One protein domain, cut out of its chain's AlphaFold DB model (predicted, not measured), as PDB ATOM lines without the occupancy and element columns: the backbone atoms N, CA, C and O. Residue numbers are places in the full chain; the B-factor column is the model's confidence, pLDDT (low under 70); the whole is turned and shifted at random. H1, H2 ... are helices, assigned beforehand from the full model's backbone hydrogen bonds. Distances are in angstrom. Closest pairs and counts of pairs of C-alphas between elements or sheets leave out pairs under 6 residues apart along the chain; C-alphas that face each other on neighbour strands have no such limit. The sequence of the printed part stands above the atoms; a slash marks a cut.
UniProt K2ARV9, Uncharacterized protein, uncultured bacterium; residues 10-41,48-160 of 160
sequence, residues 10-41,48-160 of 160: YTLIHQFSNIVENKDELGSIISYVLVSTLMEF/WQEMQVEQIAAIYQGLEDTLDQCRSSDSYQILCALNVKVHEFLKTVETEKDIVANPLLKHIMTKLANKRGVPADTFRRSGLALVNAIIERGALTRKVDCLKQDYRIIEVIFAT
ATOM      1  N   TYR A  10      25.226 -28.258  49.401       89.88
ATOM      2  CA  TYR A  10      25.566 -29.413  50.239       89.88
ATOM      3  C   TYR A  10      24.336 -30.026  50.916       89.88
ATOM      4  O   TYR A  10      24.129 -31.233  50.833       89.88
ATOM      5  N   THR A  11      23.497 -29.204  51.544       90.56
ATOM      6  CA  THR A  11      22.296 -29.671  52.239       90.56
ATOM      7  C   THR A  11      21.297 -30.291  51.266       90.56
ATOM      8  O   THR A  11      20.749 -31.347  51.571       90.56
ATOM      9  N   LEU A  12      21.095 -29.685  50.090       92.00
ATOM     10  CA  LEU A  12      20.203 -30.230  49.058       92.00
ATOM     11  C   LEU A  12      20.706 -31.581  48.548       92.00
ATOM     12  O   LEU A  12      19.968 -32.562  48.566       92.00
ATOM     13  N   ILE A  13      21.982 -31.659  48.163       92.75
ATOM     14  CA  ILE A  13      22.605 -32.889  47.664       92.75
ATOM     15  C   ILE A  13      22.590 -33.994  48.724       92.75
ATOM     16  O   ILE A  13      22.261 -35.136  48.411       92.75
ATOM     17  N   HIS A  14      22.882 -33.660  49.981       92.56
ATOM     18  CA  HIS A  14      22.831 -34.615  51.084       92.56
ATOM     19  C   HIS A  14      21.402 -35.127  51.335       92.56
ATOM     20  O   HIS A  14      21.194 -36.296  51.654       92.56
ATOM     21  N   GLN A  15      20.386 -34.274  51.178       93.50
ATOM     22  CA  GLN A  15      18.991 -34.706  51.267       93.50
ATOM     23  C   GLN A  15      18.605 -35.613  50.094       93.50
ATOM     24  O   GLN A  15      17.980 -36.646  50.326       93.50
ATOM     25  N   PHE A  16      19.030 -35.293  48.868       93.69
ATOM     26  CA  PHE A  16      18.836 -36.172  47.714       93.69
ATOM     27  C   PHE A  16      19.473 -37.548  47.924       93.69
ATOM     28  O   PHE A  16      18.812 -38.551  47.676       93.69
ATOM     29  N   SER A  17      20.709 -37.620  48.434       93.25
ATOM     30  CA  SER A  17      21.388 -38.902  48.677       93.25
ATOM     31  C   SER A  17      20.726 -39.767  49.751       93.25
ATOM     32  O   SER A  17      20.969 -40.968  49.789       93.25
ATOM     33  N   ASN A  18      19.908 -39.170  50.621       92.75
ATOM     34  CA  ASN A  18      19.149 -39.904  51.634       92.75
ATOM     35  C   ASN A  18      17.797 -40.413  51.120       92.75
ATOM     36  O   ASN A  18      17.217 -41.292  51.748       92.75
ATOM     37  N   ILE A  19      17.272 -39.837  50.034       92.69
ATOM     38  CA  ILE A  19      15.957 -40.184  49.473       92.69
ATOM     39  C   ILE A  19      16.108 -41.083  48.243       92.69
ATOM     40  O   ILE A  19      15.321 -42.003  48.052       92.69
ATOM     41  N   VAL A  20      17.120 -40.833  47.411       93.56
ATOM     42  CA  VAL A  20      17.382 -41.594  46.188       93.56
ATOM     43  C   VAL A  20      18.472 -42.626  46.467       93.56
ATOM     44  O   VAL A  20      19.660 -42.305  46.473       93.56
ATOM     45  N   GLU A  21      18.067 -43.875  46.699       90.81
ATOM     46  CA  GLU A  21      18.984 -44.975  47.037       90.81
ATOM     47  C   GLU A  21      19.907 -45.347  45.868       90.81
ATOM     48  O   GLU A  21      21.094 -45.645  46.046       90.81
ATOM     49  N   ASN A  22      19.372 -45.312  44.645       93.62
ATOM     50  CA  ASN A  22      20.128 -45.635  43.449       93.62
ATOM     51  C   ASN A  22      21.034 -44.460  43.048       93.62
ATOM     52  O   ASN A  22      20.582 -43.422  42.567       93.62
ATOM     53  N   LYS A  23      22.348 -44.655  43.182       92.19
ATOM     54  CA  LYS A  23      23.361 -43.652  42.822       92.19
ATOM     55  C   LYS A  23      23.295 -43.226  41.352       92.19
ATOM     56  O   LYS A  23      23.524 -42.056  41.047       92.19
ATOM     57  N   ASP A  24      22.973 -44.139  40.444       92.38
ATOM     58  CA  ASP A  24      22.875 -43.822  39.019       92.38
ATOM     59  C   ASP A  24      21.653 -42.945  38.713       92.38
ATOM     60  O   ASP A  24      21.743 -42.006  37.914       92.38
ATOM     61  N   GLU A  25      20.534 -43.189  39.394       93.31
ATOM     62  CA  GLU A  25      19.365 -42.309  39.331       93.31
ATOM     63  C   GLU A  25      19.673 -40.949  39.944       93.31
ATOM     64  O   GLU A  25      19.418 -39.934  39.303       93.31
ATOM     65  N   LEU A  26      20.302 -40.918  41.121       94.38
ATOM     66  CA  LEU A  26      20.707 -39.686  41.793       94.38
ATOM     67  C   LEU A  26      21.553 -38.802  40.872       94.38
ATOM     68  O   LEU A  26      21.224 -37.638  40.652       94.38
ATOM     69  N   GLY A  27      22.616 -39.357  40.282       93.56
ATOM     70  CA  GLY A  27      23.459 -38.613  39.347       93.56
ATOM     71  C   GLY A  27      22.682 -38.092  38.145       93.56
ATOM     72  O   GLY A  27      22.883 -36.958  37.711       93.56
ATOM     73  N   SER A  28      21.760 -38.895  37.620       94.19
ATOM     74  CA  SER A  28      20.922 -38.487  36.496       94.19
ATOM     75  C   SER A  28      19.980 -37.345  36.892       94.19
ATOM     76  O   SER A  28      19.987 -36.314  36.223       94.19
ATOM     77  N   ILE A  29      19.247 -37.474  38.002       94.56
ATOM     78  CA  ILE A  29      18.314 -36.459  38.518       94.56
ATOM     79  C   ILE A  29      19.031 -35.123  38.694       94.56
ATOM     80  O   ILE A  29      18.612 -34.138  38.097       94.56
ATOM     81  N   ILE A  30      20.156 -35.093  39.418       94.75
ATOM     82  CA  ILE A  30      20.914 -33.852  39.654       94.75
ATOM     83  C   ILE A  30      21.275 -33.160  38.336       94.75
ATOM     84  O   ILE A  30      21.111 -31.949  38.190       94.75
ATOM     85  N   SER A  31      21.721 -33.936  37.352       91.88
ATOM     86  CA  SER A  31      22.111 -33.414  36.042       91.88
ATOM     87  C   SER A  31      20.931 -32.865  35.249       91.88
ATOM     88  O   SER A  31      21.022 -31.784  34.669       91.88
ATOM     89  N   TYR A  32      19.823 -33.607  35.207       92.19
ATOM     90  CA  TYR A  32      18.647 -33.193  34.456       92.19
ATOM     91  C   TYR A  32      17.948 -31.994  35.108       92.19
ATOM     92  O   TYR A  32      17.482 -31.114  34.388       92.19
ATOM     93  N   VAL A  33      17.936 -31.894  36.442       94.00
ATOM     94  CA  VAL A  33      17.436 -30.704  37.149       94.00
ATOM     95  C   VAL A  33      18.260 -29.477  36.783       94.00
ATOM     96  O   VAL A  33      17.689 -28.474  36.363       94.00
ATOM     97  N   LEU A  34      19.591 -29.576  36.862       91.38
ATOM     98  CA  LEU A  34      20.511 -28.508  36.459       91.38
ATOM     99  C   LEU A  34      20.200 -28.000  35.049       91.38
ATOM    100  O   LEU A  34      19.999 -26.806  34.848       91.38
ATOM    101  N   VAL A  35      20.125 -28.913  34.080       88.56
ATOM    102  CA  VAL A  35      19.865 -28.550  32.683       88.56
ATOM    103  C   VAL A  35      18.473 -27.967  32.506       88.56
ATOM    104  O   VAL A  35      18.354 -26.876  31.961       88.56
ATOM    105  N   SER A  36      17.435 -28.645  32.995       90.19
ATOM    106  CA  SER A  36      16.051 -28.185  32.844       90.19
ATOM    107  C   SER A  36      15.817 -26.805  33.465       90.19
ATOM    108  O   SER A  36      15.084 -26.003  32.899       90.19
ATOM    109  N   THR A  37      16.501 -26.502  34.568       90.31
ATOM    110  CA  THR A  37      16.444 -25.194  35.227       90.31
ATOM    111  C   THR A  37      17.158 -24.123  34.406       90.31
ATOM    112  O   THR A  37      16.633 -23.033  34.198       90.31
ATOM    113  N   LEU A  38      18.355 -24.427  33.897       87.50
ATOM    114  CA  LEU A  38      19.129 -23.493  33.075       87.50
ATOM    115  C   LEU A  38      18.477 -23.215  31.712       87.50
ATOM    116  O   LEU A  38      18.708 -22.144  31.155       87.50
ATOM    117  N   MET A  39      17.688 -24.159  31.190       84.75
ATOM    118  CA  MET A  39      16.881 -23.998  29.974       84.75
ATOM    119  C   MET A  39      15.767 -22.962  30.140       84.75
ATOM    120  O   MET A  39      15.479 -22.218  29.210       84.75
ATOM    121  N   GLU A  40      15.135 -22.927  31.313       82.19
ATOM    122  CA  GLU A  40      14.025 -22.014  31.622       82.19
ATOM    123  C   GLU A  40      14.506 -20.680  32.202       82.19
ATOM    124  O   GLU A  40      13.724 -19.747  32.379       82.19
ATOM    125  N   PHE A  41      15.803 -20.576  32.493       83.44
ATOM    126  CA  PHE A  41      16.398 -19.383  33.063       83.44
ATOM    127  C   PHE A  41      16.458 -18.238  32.044       83.44
ATOM    128  O   PHE A  41      17.191 -18.296  31.055       83.44
ATOM    129  N   TRP A  48      27.652  -9.646  34.528       80.94
ATOM    130  CA  TRP A  48      27.916 -11.083  34.410       80.94
ATOM    131  C   TRP A  48      27.949 -11.785  35.778       80.94
ATOM    132  O   TRP A  48      27.428 -12.886  35.918       80.94
ATOM    133  N   GLN A  49      28.502 -11.133  36.804       80.00
ATOM    134  CA  GLN A  49      28.553 -11.666  38.166       80.00
ATOM    135  C   GLN A  49      27.163 -11.808  38.796       80.00
ATOM    136  O   GLN A  49      26.922 -12.777  39.513       80.00
ATOM    137  N   GLU A  50      26.253 -10.865  38.545       80.75
ATOM    138  CA  GLU A  50      24.862 -10.956  39.011       80.75
ATOM    139  C   GLU A  50      24.143 -12.115  38.320       80.75
ATOM    140  O   GLU A  50      23.543 -12.948  38.996       80.75
ATOM    141  N   MET A  51      24.330 -12.262  37.007       82.94
ATOM    142  CA  MET A  51      23.767 -13.379  36.246       82.94
ATOM    143  C   MET A  51      24.233 -14.745  36.776       82.94
ATOM    144  O   MET A  51      23.428 -15.664  36.887       82.94
ATOM    145  N   GLN A  52      25.509 -14.898  37.150       82.56
ATOM    146  CA  GLN A  52      26.006 -16.143  37.754       82.56
ATOM    147  C   GLN A  52      25.311 -16.474  39.078       82.56
ATOM    148  O   GLN A  52      24.992 -17.632  39.351       82.56
ATOM    149  N   VAL A  53      25.096 -15.459  39.915       83.31
ATOM    150  CA  VAL A  53      24.410 -15.617  41.201       83.31
ATOM    151  C   VAL A  53      22.952 -16.008  40.979       83.31
ATOM    152  O   VAL A  53      22.471 -16.927  41.643       83.31
ATOM    153  N   GLU A  54      22.271 -15.373  40.027       84.81
ATOM    154  CA  GLU A  54      20.890 -15.697  39.658       84.81
ATOM    155  C   GLU A  54      20.753 -17.113  39.092       84.81
ATOM    156  O   GLU A  54      19.844 -17.841  39.487       84.81
ATOM    157  N   GLN A  55      21.681 -17.548  38.234       85.56
ATOM    158  CA  GLN A  55      21.696 -18.912  37.699       85.56
ATOM    159  C   GLN A  55      21.812 -19.956  38.810       85.56
ATOM    160  O   GLN A  55      21.109 -20.964  38.791       85.56
ATOM    161  N   ILE A  56      22.670 -19.717  39.801       86.62
ATOM    162  CA  ILE A  56      22.849 -20.650  40.919       86.62
ATOM    163  C   ILE A  56      21.652 -20.634  41.851       86.62
ATOM    164  O   ILE A  56      21.217 -21.696  42.285       86.62
ATOM    165  N   ALA A  57      21.081 -19.461  42.116       85.69
ATOM    166  CA  ALA A  57      19.844 -19.363  42.874       85.69
ATOM    167  C   ALA A  57      18.699 -20.125  42.182       85.69
ATOM    168  O   ALA A  57      17.978 -20.866  42.846       85.69
ATOM    169  N   ALA A  58      18.583 -20.018  40.855       88.12
ATOM    170  CA  ALA A  58      17.618 -20.789  40.080       88.12
ATOM    171  C   ALA A  58      17.875 -22.298  40.212       88.12
ATOM    172  O   ALA A  58      16.945 -23.047  40.498       88.12
ATOM    173  N   ILE A  59      19.132 -22.746  40.090       90.12
ATOM    174  CA  ILE A  59      19.517 -24.156  40.284       90.12
ATOM    175  C   ILE A  59      19.122 -24.659  41.676       90.12
ATOM    176  O   ILE A  59      18.636 -25.779  41.799       90.12
ATOM    177  N   TYR A  60      19.315 -23.849  42.719       90.69
ATOM    178  CA  TYR A  60      18.927 -24.223  44.080       90.69
ATOM    179  C   TYR A  60      17.422 -24.420  44.165       90.69
ATOM    180  O   TYR A  60      16.986 -25.437  44.691       90.69
ATOM    181  N   GLN A  61      16.651 -23.496  43.588       90.81
ATOM    182  CA  GLN A  61      15.200 -23.606  43.547       90.81
ATOM    183  C   GLN A  61      14.752 -24.869  42.801       90.81
ATOM    184  O   GLN A  61      13.969 -25.644  43.336       90.81
ATOM    185  N   GLY A  62      15.307 -25.141  41.615       93.19
ATOM    186  CA  GLY A  62      14.968 -26.344  40.852       93.19
ATOM    187  C   GLY A  62      15.310 -27.640  41.596       93.19
ATOM    188  O   GLY A  62      14.567 -28.622  41.525       93.19
ATOM    189  N   LEU A  63      16.414 -27.649  42.350       93.81
ATOM    190  CA  LEU A  63      16.796 -28.766  43.214       93.81
ATOM    191  C   LEU A  63      15.866 -28.908  44.423       93.81
ATOM    192  O   LEU A  63      15.489 -30.031  44.735       93.81
ATOM    193  N   GLU A  64      15.478 -27.815  45.080       93.75
ATOM    194  CA  GLU A  64      14.488 -27.826  46.166       93.75
ATOM    195  C   GLU A  64      13.139 -28.373  45.687       93.75
ATOM    196  O   GLU A  64      12.620 -29.326  46.271       93.75
ATOM    197  N   ASP A  65      12.622 -27.853  44.574       93.81
ATOM    198  CA  ASP A  65      11.337 -28.266  44.007       93.81
ATOM    199  C   ASP A  65      11.351 -29.748  43.609       93.81
ATOM    200  O   ASP A  65      10.380 -30.479  43.819       93.81
ATOM    201  N   THR A  66      12.464 -30.217  43.040       94.62
ATOM    202  CA  THR A  66      12.622 -31.628  42.663       94.62
ATOM    203  C   THR A  66      12.786 -32.518  43.891       94.62
ATOM    204  O   THR A  66      12.285 -33.640  43.918       94.62
ATOM    205  N   LEU A  67      13.458 -32.036  44.934       93.12
ATOM    206  CA  LEU A  67      13.607 -32.774  46.180       93.12
ATOM    207  C   LEU A  67      12.250 -32.999  46.853       93.12
ATOM    208  O   LEU A  67      11.975 -34.104  47.320       93.12
ATOM    209  N   ASP A  68      11.389 -31.983  46.869       92.81
ATOM    210  CA  ASP A  68      10.029 -32.100  47.398       92.81
ATOM    211  C   ASP A  68       9.158 -33.051  46.558       92.81
ATOM    212  O   ASP A  68       8.362 -33.824  47.106       92.81
ATOM    213  N   GLN A  69       9.373 -33.099  45.243       93.12
ATOM    214  CA  GLN A  69       8.765 -34.115  44.379       93.12
ATOM    215  C   GLN A  69       9.267 -35.530  44.708       93.12
ATOM    216  O   GLN A  69       8.454 -36.433  44.880       93.12
ATOM    217  N   CYS A  70      10.574 -35.731  44.899       91.25
ATOM    218  CA  CYS A  70      11.136 -37.028  45.299       91.25
ATOM    219  C   CYS A  70      10.687 -37.482  46.700       91.25
ATOM    220  O   CYS A  70      10.714 -38.670  46.999       91.25
ATOM    221  N   ARG A  71      10.270 -36.564  47.583       90.69
ATOM    222  CA  ARG A  71       9.671 -36.918  48.886       90.69
ATOM    223  C   ARG A  71       8.249 -37.457  48.763       90.69
ATOM    224  O   ARG A  71       7.784 -38.150  49.664       90.69
ATOM    225  N   SER A  72       7.547 -37.073  47.703       89.44
ATOM    226  CA  SER A  72       6.126 -37.368  47.501       89.44
ATOM    227  C   SER A  72       5.865 -38.390  46.394       89.44
ATOM    228  O   SER A  72       4.756 -38.912  46.308       89.44
ATOM    229  N   SER A  73       6.872 -38.691  45.571       89.75
ATOM    230  CA  SER A  73       6.790 -39.555  44.391       89.75
ATOM    231  C   SER A  73       8.033 -40.437  44.254       89.75
ATOM    232  O   SER A  73       9.073 -40.170  44.850       89.75
ATOM    233  N   ASP A  74       7.931 -41.475  43.429       90.50
ATOM    234  CA  ASP A  74       9.040 -42.377  43.108       90.50
ATOM    235  C   ASP A  74      10.145 -41.658  42.295       90.50
ATOM    236  O   ASP A  74       9.852 -40.944  41.328       90.50
ATOM    237  N   SER A  75      11.422 -41.844  42.666       89.19
ATOM    238  CA  SER A  75      12.571 -41.171  42.034       89.19
ATOM    239  C   SER A  75      12.710 -41.477  40.544       89.19
ATOM    240  O   SER A  75      13.109 -40.601  39.771       89.19
ATOM    241  N   TYR A  76      12.338 -42.684  40.118       90.06
ATOM    242  CA  TYR A  76      12.352 -43.078  38.716       90.06
ATOM    243  C   TYR A  76      11.307 -42.299  37.912       90.06
ATOM    244  O   TYR A  76      11.597 -41.844  36.805       90.06
ATOM    245  N   GLN A  77      10.114 -42.068  38.472       92.94
ATOM    246  CA  GLN A  77       9.080 -41.262  37.807       92.94
ATOM    247  C   GLN A  77       9.544 -39.818  37.594       92.94
ATOM    248  O   GLN A  77       9.384 -39.274  36.497       92.94
ATOM    249  N   ILE A  78      10.175 -39.224  38.611       93.06
ATOM    250  CA  ILE A  78      10.755 -37.877  38.519       93.06
ATOM    251  C   ILE A  78      11.858 -37.835  37.460       93.06
ATOM    252  O   ILE A  78      11.871 -36.947  36.603       93.06
ATOM    253  N   LEU A  79      12.744 -38.833  37.453       92.50
ATOM    254  CA  LEU A  79      13.788 -38.961  36.441       92.50
ATOM    255  C   LEU A  79      13.204 -39.068  35.025       92.50
ATOM    256  O   LEU A  79      13.704 -38.406  34.116       92.50
ATOM    257  N   CYS A  80      12.152 -39.862  34.819       92.31
ATOM    258  CA  CYS A  80      11.487 -39.981  33.523       92.31
ATOM    259  C   CYS A  80      10.911 -38.642  33.047       92.31
ATOM    260  O   CYS A  80      11.138 -38.264  31.898       92.31
ATOM    261  N   ALA A  81      10.217 -37.903  33.919       91.81
ATOM    262  CA  ALA A  81       9.645 -36.601  33.577       91.81
ATOM    263  C   ALA A  81      10.730 -35.583  33.180       91.81
ATOM    264  O   ALA A  81      10.636 -34.927  32.139       91.81
ATOM    265  N   LEU A  82      11.805 -35.511  33.969       90.62
ATOM    266  CA  LEU A  82      12.966 -34.670  33.686       90.62
ATOM    267  C   LEU A  82      13.659 -35.058  32.371       90.62
ATOM    268  O   LEU A  82      14.039 -34.194  31.580       90.62
ATOM    269  N   ASN A  83      13.805 -36.361  32.121       89.25
ATOM    270  CA  ASN A  83      14.430 -36.890  30.915       89.25
ATOM    271  C   ASN A  83      13.651 -36.488  29.656       89.25
ATOM    272  O   ASN A  83      14.278 -36.030  28.700       89.25
ATOM    273  N   VAL A  84      12.318 -36.606  29.671       88.88
ATOM    274  CA  VAL A  84      11.452 -36.187  28.556       88.88
ATOM    275  C   VAL A  84      11.640 -34.699  28.271       88.88
ATOM    276  O   VAL A  84      12.004 -34.343  27.150       88.88
ATOM    277  N   LYS A  85      11.509 -33.848  29.298       86.50
ATOM    278  CA  LYS A  85      11.659 -32.387  29.182       86.50
ATOM    279  C   LYS A  85      13.004 -31.988  28.569       86.50
ATOM    280  O   LYS A  85      13.058 -31.175  27.648       86.50
ATOM    281  N   VAL A  86      14.101 -32.576  29.051       84.88
ATOM    282  CA  VAL A  86      15.438 -32.260  28.534       84.88
ATOM    283  C   VAL A  86      15.642 -32.817  27.125       84.88
ATOM    284  O   VAL A  86      16.156 -32.098  26.278       84.88
ATOM    285  N   HIS A  87      15.223 -34.048  26.816       83.00
ATOM    286  CA  HIS A  87      15.386 -34.593  25.461       83.00
ATOM    287  C   HIS A  87      14.569 -33.844  24.410       83.00
ATOM    288  O   HIS A  87      15.046 -33.678  23.289       83.00
ATOM    289  N   GLU A  88      13.357 -33.402  24.743       82.44
ATOM    290  CA  GLU A  88      12.558 -32.559  23.853       82.44
ATOM    291  C   GLU A  88      13.293 -31.260  23.534       82.44
ATOM    292  O   GLU A  88      13.459 -30.925  22.362       82.44
ATOM    293  N   PHE A  89      13.853 -30.602  24.550       77.94
ATOM    294  CA  PHE A  89      14.684 -29.423  24.340       77.94
ATOM    295  C   PHE A  89      15.914 -29.720  23.482       77.94
ATOM    296  O   PHE A  89      16.138 -29.035  22.488       77.94
ATOM    297  N   LEU A  90      16.669 -30.780  23.790       75.06
ATOM    298  CA  LEU A  90      17.845 -31.175  23.006       75.06
ATOM    299  C   LEU A  90      17.513 -31.390  21.518       75.06
ATOM    300  O   LEU A  90      18.338 -31.066  20.671       75.06
ATOM    301  N   LYS A  91      16.316 -31.900  21.193       73.25
ATOM    302  CA  LYS A  91      15.842 -32.049  19.805       73.25
ATOM    303  C   LYS A  91      15.495 -30.717  19.144       73.25
ATOM    304  O   LYS A  91      15.690 -30.569  17.948       73.25
ATOM    305  N   THR A  92      14.952 -29.762  19.898       69.38
ATOM    306  CA  THR A  92      14.602 -28.429  19.370       69.38
ATOM    307  C   THR A  92      15.818 -27.519  19.189       69.38
ATOM    308  O   THR A  92      15.792 -26.574  18.405       69.38
ATOM    309  N   VAL A  93      16.914 -27.830  19.880       63.78
ATOM    310  CA  VAL A  93      18.134 -27.023  19.964       63.78
ATOM    311  C   VAL A  93      19.098 -27.347  18.810       63.78
ATOM    312  O   VAL A  93      20.303 -27.502  18.977       63.78
ATOM    313  N   GLU A  94      18.566 -27.429  17.590       52.44
ATOM    314  CA  GLU A  94      19.363 -27.578  16.360       52.44
ATOM    315  C   GLU A  94      19.878 -26.232  15.816       52.44
ATOM    316  O   GLU A  94      20.675 -26.200  14.880       52.44
ATOM    317  N   THR A  95      19.481 -25.097  16.409       52.28
ATOM    318  CA  THR A  95      19.968 -23.769  16.008       52.28
ATOM    319  C   THR A  95      20.685 -23.070  17.162       52.28
ATOM    320  O   THR A  95      20.111 -22.777  18.205       52.28
ATOM    321  N   GLU A  96      21.975 -22.778  16.972       52.28
ATOM    322  CA  GLU A  96      22.889 -22.220  17.985       52.28
ATOM    323  C   GLU A  96      22.423 -20.900  18.630       52.28
ATOM    324  O   GLU A  96      22.999 -20.488  19.631       52.28
ATOM    325  N   LYS A  97      21.413 -20.212  18.084       50.72
ATOM    326  CA  LYS A  97      21.061 -18.841  18.483       50.72
ATOM    327  C   LYS A  97      20.429 -18.728  19.875       50.72
ATOM    328  O   LYS A  97      20.727 -17.748  20.550       50.72
ATOM    329  N   ASP A  98      19.663 -19.719  20.338       50.56
ATOM    330  CA  ASP A  98      18.971 -19.634  21.641       50.56
ATOM    331  C   ASP A  98      19.829 -20.114  22.827       50.56
ATOM    332  O   ASP A  98      19.697 -19.612  23.942       50.56
ATOM    333  N   ILE A  99      20.806 -21.001  22.598       58.47
ATOM    334  CA  ILE A  99      21.745 -21.459  23.648       58.47
ATOM    335  C   ILE A  99      22.723 -20.341  24.056       58.47
ATOM    336  O   ILE A  99      23.308 -20.363  25.139       58.47
ATOM    337  N   VAL A 100      22.929 -19.346  23.186       53.84
ATOM    338  CA  VAL A 100      23.942 -18.290  23.360       53.84
ATOM    339  C   VAL A 100      23.666 -17.396  24.575       53.84
ATOM    340  O   VAL A 100      24.611 -16.815  25.106       53.84
ATOM    341  N   ALA A 101      22.425 -17.330  25.065       62.06
ATOM    342  CA  ALA A 101      22.057 -16.478  26.197       62.06
ATOM    343  C   ALA A 101      22.531 -17.005  27.566       62.06
ATOM    344  O   ALA A 101      22.705 -16.212  28.489       62.06
ATOM    345  N   ASN A 102      22.781 -18.313  27.714       73.12
ATOM    346  CA  ASN A 102      23.206 -18.906  28.982       73.12
ATOM    347  C   ASN A 102      24.590 -19.573  28.833       73.12
ATOM    348  O   ASN A 102      24.680 -20.697  28.332       73.12
ATOM    349  N   PRO A 103      25.681 -18.917  29.278       75.94
ATOM    350  CA  PRO A 103      27.041 -19.435  29.112       75.94
ATOM    351  C   PRO A 103      27.260 -20.812  29.748       75.94
ATOM    352  O   PRO A 103      27.902 -21.670  29.143       75.94
ATOM    353  N   LEU A 104      26.696 -21.047  30.939       79.38
ATOM    354  CA  LEU A 104      26.826 -22.321  31.643       79.38
ATOM    355  C   LEU A 104      26.087 -23.440  30.899       79.38
ATOM    356  O   LEU A 104      26.658 -24.508  30.672       79.38
ATOM    357  N   LEU A 105      24.856 -23.176  30.445       81.44
ATOM    358  CA  LEU A 105      24.103 -24.115  29.609       81.44
ATOM    359  C   LEU A 105      24.848 -24.407  28.307       81.44
ATOM    360  O   LEU A 105      24.994 -25.566  27.933       81.44
ATOM    361  N   LYS A 106      25.385 -23.381  27.641       78.06
ATOM    362  CA  LYS A 106      26.173 -23.545  26.416       78.06
ATOM    363  C   LYS A 106      27.379 -24.454  26.630       78.06
ATOM    364  O   LYS A 106      27.643 -25.311  25.785       78.06
ATOM    365  N   HIS A 107      28.095 -24.301  27.741       77.44
ATOM    366  CA  HIS A 107      29.216 -25.173  28.084       77.44
ATOM    367  C   HIS A 107      28.768 -26.619  28.329       77.44
ATOM    368  O   HIS A 107      29.338 -27.531  27.724       77.44
ATOM    369  N   ILE A 108      27.711 -26.824  29.126       78.06
ATOM    370  CA  ILE A 108      27.112 -28.150  29.355       78.06
ATOM    371  C   ILE A 108      26.751 -28.810  28.013       78.06
ATOM    372  O   ILE A 108      27.155 -29.939  27.737       78.06
ATOM    373  N   MET A 109      26.046 -28.081  27.147       75.62
ATOM    374  CA  MET A 109      25.572 -28.549  25.842       75.62
ATOM    375  C   MET A 109      26.716 -28.874  24.881       75.62
ATOM    376  O   MET A 109      26.711 -29.916  24.228       75.62
ATOM    377  N   THR A 110      27.741 -28.024  24.834       72.31
ATOM    378  CA  THR A 110      28.921 -28.224  23.977       72.31
ATOM    379  C   THR A 110      29.693 -29.478  24.389       72.31
ATOM    380  O   THR A 110      30.132 -30.255  23.541       72.31
ATOM    381  N   LYS A 111      29.821 -29.739  25.695       70.19
ATOM    382  CA  LYS A 111      30.453 -30.962  26.203       70.19
ATOM    383  C   LYS A 111      29.669 -32.220  25.829       70.19
ATOM    384  O   LYS A 111      30.277 -33.243  25.515       70.19
ATOM    385  N   LEU A 112      28.338 -32.146  25.845       65.00
ATOM    386  CA  LEU A 112      27.469 -33.249  25.426       65.00
ATOM    387  C   LEU A 112      27.597 -33.528  23.927       65.00
ATOM    388  O   LEU A 112      27.722 -34.687  23.547       65.00
ATOM    389  N   ALA A 113      27.640 -32.484  23.097       63.25
ATOM    390  CA  ALA A 113      27.810 -32.618  21.650       63.25
ATOM    391  C   ALA A 113      29.183 -33.205  21.263       63.25
ATOM    392  O   ALA A 113      29.286 -33.980  20.314       63.25
ATOM    393  N   ASN A 114      30.239 -32.872  22.014       59.44
ATOM    394  CA  ASN A 114      31.611 -33.286  21.704       59.44
ATOM    395  C   ASN A 114      31.983 -34.697  22.194       59.44
ATOM    396  O   ASN A 114      32.987 -35.259  21.745       59.44
ATOM    397  N   LYS A 115      31.216 -35.303  23.110       62.19
ATOM    398  CA  LYS A 115      31.484 -36.674  23.568       62.19
ATOM    399  C   LYS A 115      30.822 -37.690  22.638       62.19
ATOM    400  O   LYS A 115      29.605 -37.752  22.526       62.19
ATOM    401  N   ARG A 116      31.632 -38.572  22.037       53.03
ATOM    402  CA  ARG A 116      31.149 -39.797  21.373       53.03
ATOM    403  C   ARG A 116      30.581 -40.750  22.435       53.03
ATOM    404  O   ARG A 116      31.314 -41.567  22.982       53.03
ATOM    405  N   GLY A 117      29.303 -40.606  22.775       59.75
ATOM    406  CA  GLY A 117      28.613 -41.430  23.767       59.75
ATOM    407  C   GLY A 117      27.130 -41.078  23.883       59.75
ATOM    408  O   GLY A 117      26.681 -40.065  23.355       59.75
ATOM    409  N   VAL A 118      26.360 -41.921  24.576       66.94
ATOM    410  CA  VAL A 118      24.939 -41.656  24.846       66.94
ATOM    411  C   VAL A 118      24.845 -40.481  25.836       66.94
ATOM    412  O   VAL A 118      25.436 -40.577  26.918       66.94
ATOM    413  N   PRO A 119      24.117 -39.387  25.528       75.94
ATOM    414  CA  PRO A 119      24.012 -38.214  26.406       75.94
ATOM    415  C   PRO A 119      23.617 -38.556  27.847       75.94
ATOM    416  O   PRO A 119      24.183 -38.005  28.790       75.94
ATOM    417  N   ALA A 120      22.724 -39.537  28.022       81.88
ATOM    418  CA  ALA A 120      22.294 -40.031  29.329       81.88
ATOM    419  C   ALA A 120      23.455 -40.550  30.203       81.88
ATOM    420  O   ALA A 120      23.507 -40.244  31.392       81.88
ATOM    421  N   ASP A 121      24.428 -41.269  29.627       84.62
ATOM    422  CA  ASP A 121      25.590 -41.755  30.385       84.62
ATOM    423  C   ASP A 121      26.504 -40.601  30.819       84.62
ATOM    424  O   ASP A 121      27.002 -40.565  31.946       84.62
ATOM    425  N   THR A 122      26.680 -39.608  29.942       84.62
ATOM    426  CA  THR A 122      27.469 -38.411  30.261       84.62
ATOM    427  C   THR A 122      26.819 -37.595  31.374       84.62
ATOM    428  O   THR A 122      27.531 -37.152  32.280       84.62
ATOM    429  N   PHE A 123      25.494 -37.425  31.337       86.00
ATOM    430  CA  PHE A 123      24.750 -36.760  32.402       86.00
ATOM    431  C   PHE A 123      24.920 -37.492  33.724       86.00
ATOM    432  O   PHE A 123      25.490 -36.925  34.650       86.00
ATOM    433  N   ARG A 124      24.566 -38.780  33.774       91.69
ATOM    434  CA  ARG A 124      24.706 -39.618  34.970       91.69
ATOM    435  C   ARG A 124      26.079 -39.476  35.630       91.69
ATOM    436  O   ARG A 124      26.170 -39.199  36.825       91.69
ATOM    437  N   ARG A 125      27.157 -39.614  34.847       90.56
ATOM    438  CA  ARG A 125      28.538 -39.500  35.348       90.56
ATOM    439  C   ARG A 125      28.875 -38.102  35.866       90.56
ATOM    440  O   ARG A 125      29.570 -37.994  36.872       90.56
ATOM    441  N   SER A 126      28.416 -37.052  35.187       89.50
ATOM    442  CA  SER A 126      28.704 -35.663  35.577       89.50
ATOM    443  C   SER A 126      27.944 -35.278  36.846       89.50
ATOM    444  O   SER A 126      28.534 -34.707  37.759       89.50
ATOM    445  N   GLY A 127      26.674 -35.668  36.965       91.69
ATOM    446  CA  GLY A 127      25.910 -35.462  38.193       91.69
ATOM    447  C   GLY A 127      26.475 -36.236  39.377       91.69
ATOM    448  O   GLY A 127      26.614 -35.665  40.453       91.69
ATOM    449  N   LEU A 128      26.898 -37.491  39.186       93.38
ATOM    450  CA  LEU A 128      27.591 -38.245  40.239       93.38
ATOM    451  C   LEU A 128      28.894 -37.575  40.684       93.38
ATOM    452  O   LEU A 128      29.173 -37.505  41.880       93.38
ATOM    453  N   ALA A 129      29.688 -37.064  39.740       92.12
ATOM    454  CA  ALA A 129      30.899 -36.321  40.068       92.12
ATOM    455  C   ALA A 129      30.580 -35.061  40.888       92.12
ATOM    456  O   ALA A 129      31.280 -34.778  41.857       92.12
ATOM    457  N   LEU A 130      29.502 -34.345  40.544       91.44
ATOM    458  CA  LEU A 130      29.043 -33.175  41.293       91.44
ATOM    459  C   LEU A 130      28.610 -33.536  42.712       91.44
ATOM    460  O   LEU A 130      29.041 -32.882  43.661       91.44
ATOM    461  N   VAL A 131      27.818 -34.599  42.863       92.81
ATOM    462  CA  VAL A 131      27.390 -35.113  44.169       92.81
ATOM    463  C   VAL A 131      28.600 -35.418  45.047       92.81
ATOM    464  O   VAL A 131      28.690 -34.905  46.162       92.81
ATOM    465  N   ASN A 132      29.555 -36.197  44.533       92.88
ATOM    466  CA  ASN A 132      30.744 -36.581  45.289       92.88
ATOM    467  C   ASN A 132      31.574 -35.357  45.685       92.88
ATOM    468  O   ASN A 132      31.910 -35.209  46.854       92.88
ATOM    469  N   ALA A 133      31.832 -34.440  44.749       90.62
ATOM    470  CA  ALA A 133      32.654 -33.265  45.010       90.62
ATOM    471  C   ALA A 133      32.031 -32.332  46.067       90.62
ATOM    472  O   ALA A 133      32.740 -31.750  46.887       90.62
ATOM    473  N   ILE A 134      30.701 -32.205  46.080       89.81
ATOM    474  CA  ILE A 134      29.982 -31.408  47.080       89.81
ATOM    475  C   ILE A 134      29.992 -32.095  48.448       89.81
ATOM    476  O   ILE A 134      30.221 -31.425  49.457       89.81
ATOM    477  N   ILE A 135      29.762 -33.412  48.500       89.88
ATOM    478  CA  ILE A 135      29.790 -34.176  49.754       89.88
ATOM    479  C   ILE A 135      31.195 -34.164  50.366       89.88
ATOM    480  O   ILE A 135      31.324 -33.914  51.562       89.88
ATOM    481  N   GLU A 136      32.237 -34.374  49.558       89.69
ATOM    482  CA  GLU A 136      33.641 -34.331  49.987       89.69
ATOM    483  C   GLU A 136      34.041 -32.952  50.522       89.69
ATOM    484  O   GLU A 136      34.758 -32.859  51.518       89.69
ATOM    485  N   ARG A 137      33.560 -31.873  49.890       87.12
ATOM    486  CA  ARG A 137      33.822 -30.498  50.340       87.12
ATOM    487  C   ARG A 137      33.122 -30.172  51.664       87.12
ATOM    488  O   ARG A 137      33.659 -29.402  52.458       87.12
ATOM    489  N   GLY A 138      31.934 -30.728  51.894       85.44
ATOM    490  CA  GLY A 138      31.121 -30.462  53.079       85.44
ATOM    491  C   GLY A 138      30.412 -29.100  53.067       85.44
ATOM    492  O   GLY A 138      30.432 -28.355  52.080       85.44
ATOM    493  N   ALA A 139      29.755 -28.783  54.187       84.31
ATOM    494  CA  ALA A 139      29.045 -27.520  54.384       84.31
ATOM    495  C   ALA A 139      30.016 -26.333  54.487       84.31
ATOM    496  O   ALA A 139      31.034 -26.394  55.180       84.31
ATOM    497  N   LEU A 140      29.678 -25.221  53.833       79.94
ATOM    498  CA  LEU A 140      30.488 -24.005  53.832       79.94
ATOM    499  C   LEU A 140      30.012 -23.026  54.911       79.94
ATOM    500  O   LEU A 140      28.829 -22.924  55.216       79.94
ATOM    501  N   THR A 141      30.937 -22.263  55.492       70.94
ATOM    502  CA  THR A 141      30.643 -21.361  56.621       70.94
ATOM    503  C   THR A 141      30.223 -19.948  56.198       70.94
ATOM    504  O   THR A 141      29.664 -19.217  57.010       70.94
ATOM    505  N   ARG A 142      30.483 -19.523  54.948       66.62
ATOM    506  CA  ARG A 142      30.199 -18.157  54.455       66.62
ATOM    507  C   ARG A 142      29.341 -18.161  53.189       66.62
ATOM    508  O   ARG A 142      29.669 -18.820  52.209       66.62
ATOM    509  N   LYS A 143      28.274 -17.352  53.184       64.94
ATOM    510  CA  LYS A 143      27.226 -17.336  52.141       64.94
ATOM    511  C   LYS A 143      27.700 -16.887  50.750       64.94
ATOM    512  O   LYS A 143      27.388 -17.547  49.765       64.94
ATOM    513  N   VAL A 144      28.437 -15.776  50.651       62.19
ATOM    514  CA  VAL A 144      28.937 -15.263  49.352       62.19
ATOM    515  C   VAL A 144      30.011 -16.186  48.773       62.19
ATOM    516  O   VAL A 144      30.066 -16.385  47.560       62.19
ATOM    517  N   ASP A 145      30.819 -16.789  49.644       66.38
ATOM    518  CA  ASP A 145      31.801 -17.793  49.246       66.38
ATOM    519  C   ASP A 145      31.103 -19.071  48.757       66.38
ATOM    520  O   ASP A 145      31.556 -19.660  47.783       66.38
ATOM    521  N   CYS A 146      29.961 -19.440  49.351       73.75
ATOM    522  CA  CYS A 146      29.160 -20.602  48.961       73.75
ATOM    523  C   CYS A 146      28.681 -20.515  47.510       73.75
ATOM    524  O   CYS A 146      29.099 -21.323  46.692       73.75
ATOM    525  N   LEU A 147      27.906 -19.484  47.150       75.81
ATOM    526  CA  LEU A 147      27.330 -19.370  45.800       75.81
ATOM    527  C   LEU A 147      28.402 -19.315  44.703       75.81
ATOM    528  O   LEU A 147      28.260 -19.948  43.660       75.81
ATOM    529  N   LYS A 148      29.507 -18.599  44.946       75.12
ATOM    530  CA  LYS A 148      30.628 -18.529  43.997       75.12
ATOM    531  C   LYS A 148      31.362 -19.863  43.865       75.12
ATOM    532  O   LYS A 148      31.739 -20.246  42.760       75.12
ATOM    533  N   GLN A 149      31.592 -20.565  44.975       80.31
ATOM    534  CA  GLN A 149      32.230 -21.881  44.951       80.31
ATOM    535  C   GLN A 149      31.325 -22.939  44.313       80.31
ATOM    536  O   GLN A 149      31.827 -23.808  43.605       80.31
ATOM    537  N   ASP A 150      30.014 -22.839  44.516       81.19
ATOM    538  CA  ASP A 150      29.011 -23.718  43.916       81.19
ATOM    539  C   ASP A 150      28.869 -23.478  42.414       81.19
ATOM    540  O   ASP A 150      28.877 -24.434  41.642       81.19
ATOM    541  N   TYR A 151      28.893 -22.221  41.962       80.75
ATOM    542  CA  TYR A 151      29.012 -21.932  40.532       80.75
ATOM    543  C   TYR A 151      30.253 -22.595  39.940       80.75
ATOM    544  O   TYR A 151      30.177 -23.322  38.951       80.75
ATOM    545  N   ARG A 152      31.408 -22.380  40.578       83.12
ATOM    546  CA  ARG A 152      32.688 -22.876  40.078       83.12
ATOM    547  C   ARG A 152      32.748 -24.401  40.042       83.12
ATOM    548  O   ARG A 152      33.325 -24.942  39.108       83.12
ATOM    549  N   ILE A 153      32.196 -25.104  41.032       84.88
ATOM    550  CA  ILE A 153      32.236 -26.574  41.052       84.88
ATOM    551  C   ILE A 153      31.338 -27.166  39.960       84.88
ATOM    552  O   ILE A 153      31.753 -28.098  39.272       84.88
ATOM    553  N   ILE A 154      30.157 -26.575  39.739       84.62
ATOM    554  CA  ILE A 154      29.250 -26.958  38.652       84.62
ATOM    555  C   ILE A 154      29.925 -26.693  37.308       84.62
ATOM    556  O   ILE A 154      29.989 -27.587  36.466       84.62
ATOM    557  N   GLU A 155      30.498 -25.503  37.129       83.19
ATOM    558  CA  GLU A 155      31.236 -25.151  35.921       83.19
ATOM    559  C   GLU A 155      32.409 -26.107  35.686       83.19
ATOM    560  O   GLU A 155      32.513 -26.668  34.610       83.19
ATOM    561  N   VAL A 156      33.252 -26.403  36.675       83.88
ATOM    562  CA  VAL A 156      34.377 -27.337  36.490       83.88
ATOM    563  C   VAL A 156      33.888 -28.726  36.072       83.88
ATOM    564  O   VAL A 156      34.428 -29.327  35.145       83.88
ATOM    565  N   ILE A 157      32.845 -29.251  36.707       81.88
ATOM    566  CA  ILE A 157      32.396 -30.625  36.451       81.88
ATOM    567  C   ILE A 157      31.670 -30.746  35.112       81.88
ATOM    568  O   ILE A 157      31.794 -31.764  34.421       81.88
ATOM    569  N   PHE A 158      30.949 -29.707  34.705       73.50
ATOM    570  CA  PHE A 158      30.144 -29.730  33.492       73.50
ATOM    571  C   PHE A 158      30.766 -28.993  32.295       73.50
ATOM    572  O   PHE A 158      30.354 -29.264  31.171       73.50
ATOM    573  N   ALA A 159      31.780 -28.149  32.491       62.16
ATOM    574  CA  ALA A 159      32.456 -27.376  31.439       62.16
ATOM    575  C   ALA A 159      33.893 -27.843  31.122       62.16
ATOM    576  O   ALA A 159      34.390 -27.488  30.056       62.16
ATOM    577  N   THR A 160      34.538 -28.658  31.974       56.88
ATOM    578  CA  THR A 160      35.860 -29.286  31.699       56.88
ATOM    579  C   THR A 160      35.720 -30.752  31.319       56.88
ATOM    580  O   THR A 160      36.125 -31.154  30.211       56.88
TER     581      THR A 160
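What this domain is: This is residues 10 to 41 and 48 to 160 of the 160 residues of an uncharacterized protein of uncultured bacterium (UniProt K2ARV9). One helix, H2, runs through the middle of a helical body, with H3, H4, H5 and H6 packed round it: H3 and H4 cover it at steep angles, H6 crosses it nearly at right angles, and H5 packs on its residues 35 to 39. H1 bridges H3 and H6, while H7 lies away from H2, against H3, H5 and H6. The printed part has 145 residues with seven named helices, H1 to H7 in order, and no named strand; its class is all helix, with mostly crossed packing. It is compact, with a radius of gyration of the C-alphas of 14.4 A, and spans 40 by 36 by 25 A.

How they stand to each other: Start at H1, residues 10 to 19: it touches H3, residues 48 to 72, at a shallow tilt of 22 degrees, the same way, closest at the C-alphas of Phe 16 and Leu 67, 6.4 A. H1 also touches H6, residues 119 to 137, with the C-alphas of Tyr 10 and Ile 134 closest, 5.8 A. Next comes the hub, H2, residues 23 to 40, which touches H1 only at the corner, and only just, with 3 pairs of C-alphas within 8 A. Look at Gly 27 and Gly 127, whose C-alphas are 4.2 A apart: they are the closest of H2 and H6, which are about perpendicular at 80 degrees. H2 touches H3 at a steep tilt of 49 degrees, closest at the C-alphas of Leu 34 and Ile 59, 5.9 A. H2 touches H4, residues 75 to 92, closest at the C-alphas of Ile 29 and Leu 79, 5.6 A. H3 and H4 form a helical hairpin but only just touch, with 3 pairs of C-alphas within 8 A, the closest being Cys 70 and Ile 78 at 6.8 A. H5, residues 103 to 114, touches H2, closest at the C-alphas of Leu 38 and Leu 105, 6.1 A. H7, residues 143 to 159, touches H5, with the C-alphas of His 107 and Ala 159 closest, 5.2 A, and forms a helical hairpin with H6. H2 and H7 are apart. In all seven helices every O i to N i+4 pair is within hydrogen-bond range.

Where its parts are: Find C-alpha 10 at (25.566, -29.413, 50.239), where H1 begins. H2 runs 26.1 A from first to last C-alpha. H3, the longest with 25 residues, begins at C-alpha 48, (27.916, -11.083, 34.410), and runs 36.6 A. H4 measures 26.1 A, H6 27.0 A and H7 23.6 A, ending at C-alpha 159, (32.456, -27.376, 31.439).

The domain as a whole: The C-alphas of Glu 94 and Thr 141 are the two farthest apart, 42.3 A. Residues 42 to 47 are not printed, and C-alphas 41 and 48 are 14.3 A apart across that cut. Of the links printed whole, H4 to H5 is short and the others are tight. Residues 113 to 118 stand free. The mean pLDDT of the printed part is 82.6; it is under 70 at residues 92 to 101, 112 to 118, 142 to 145 and 159 to 160.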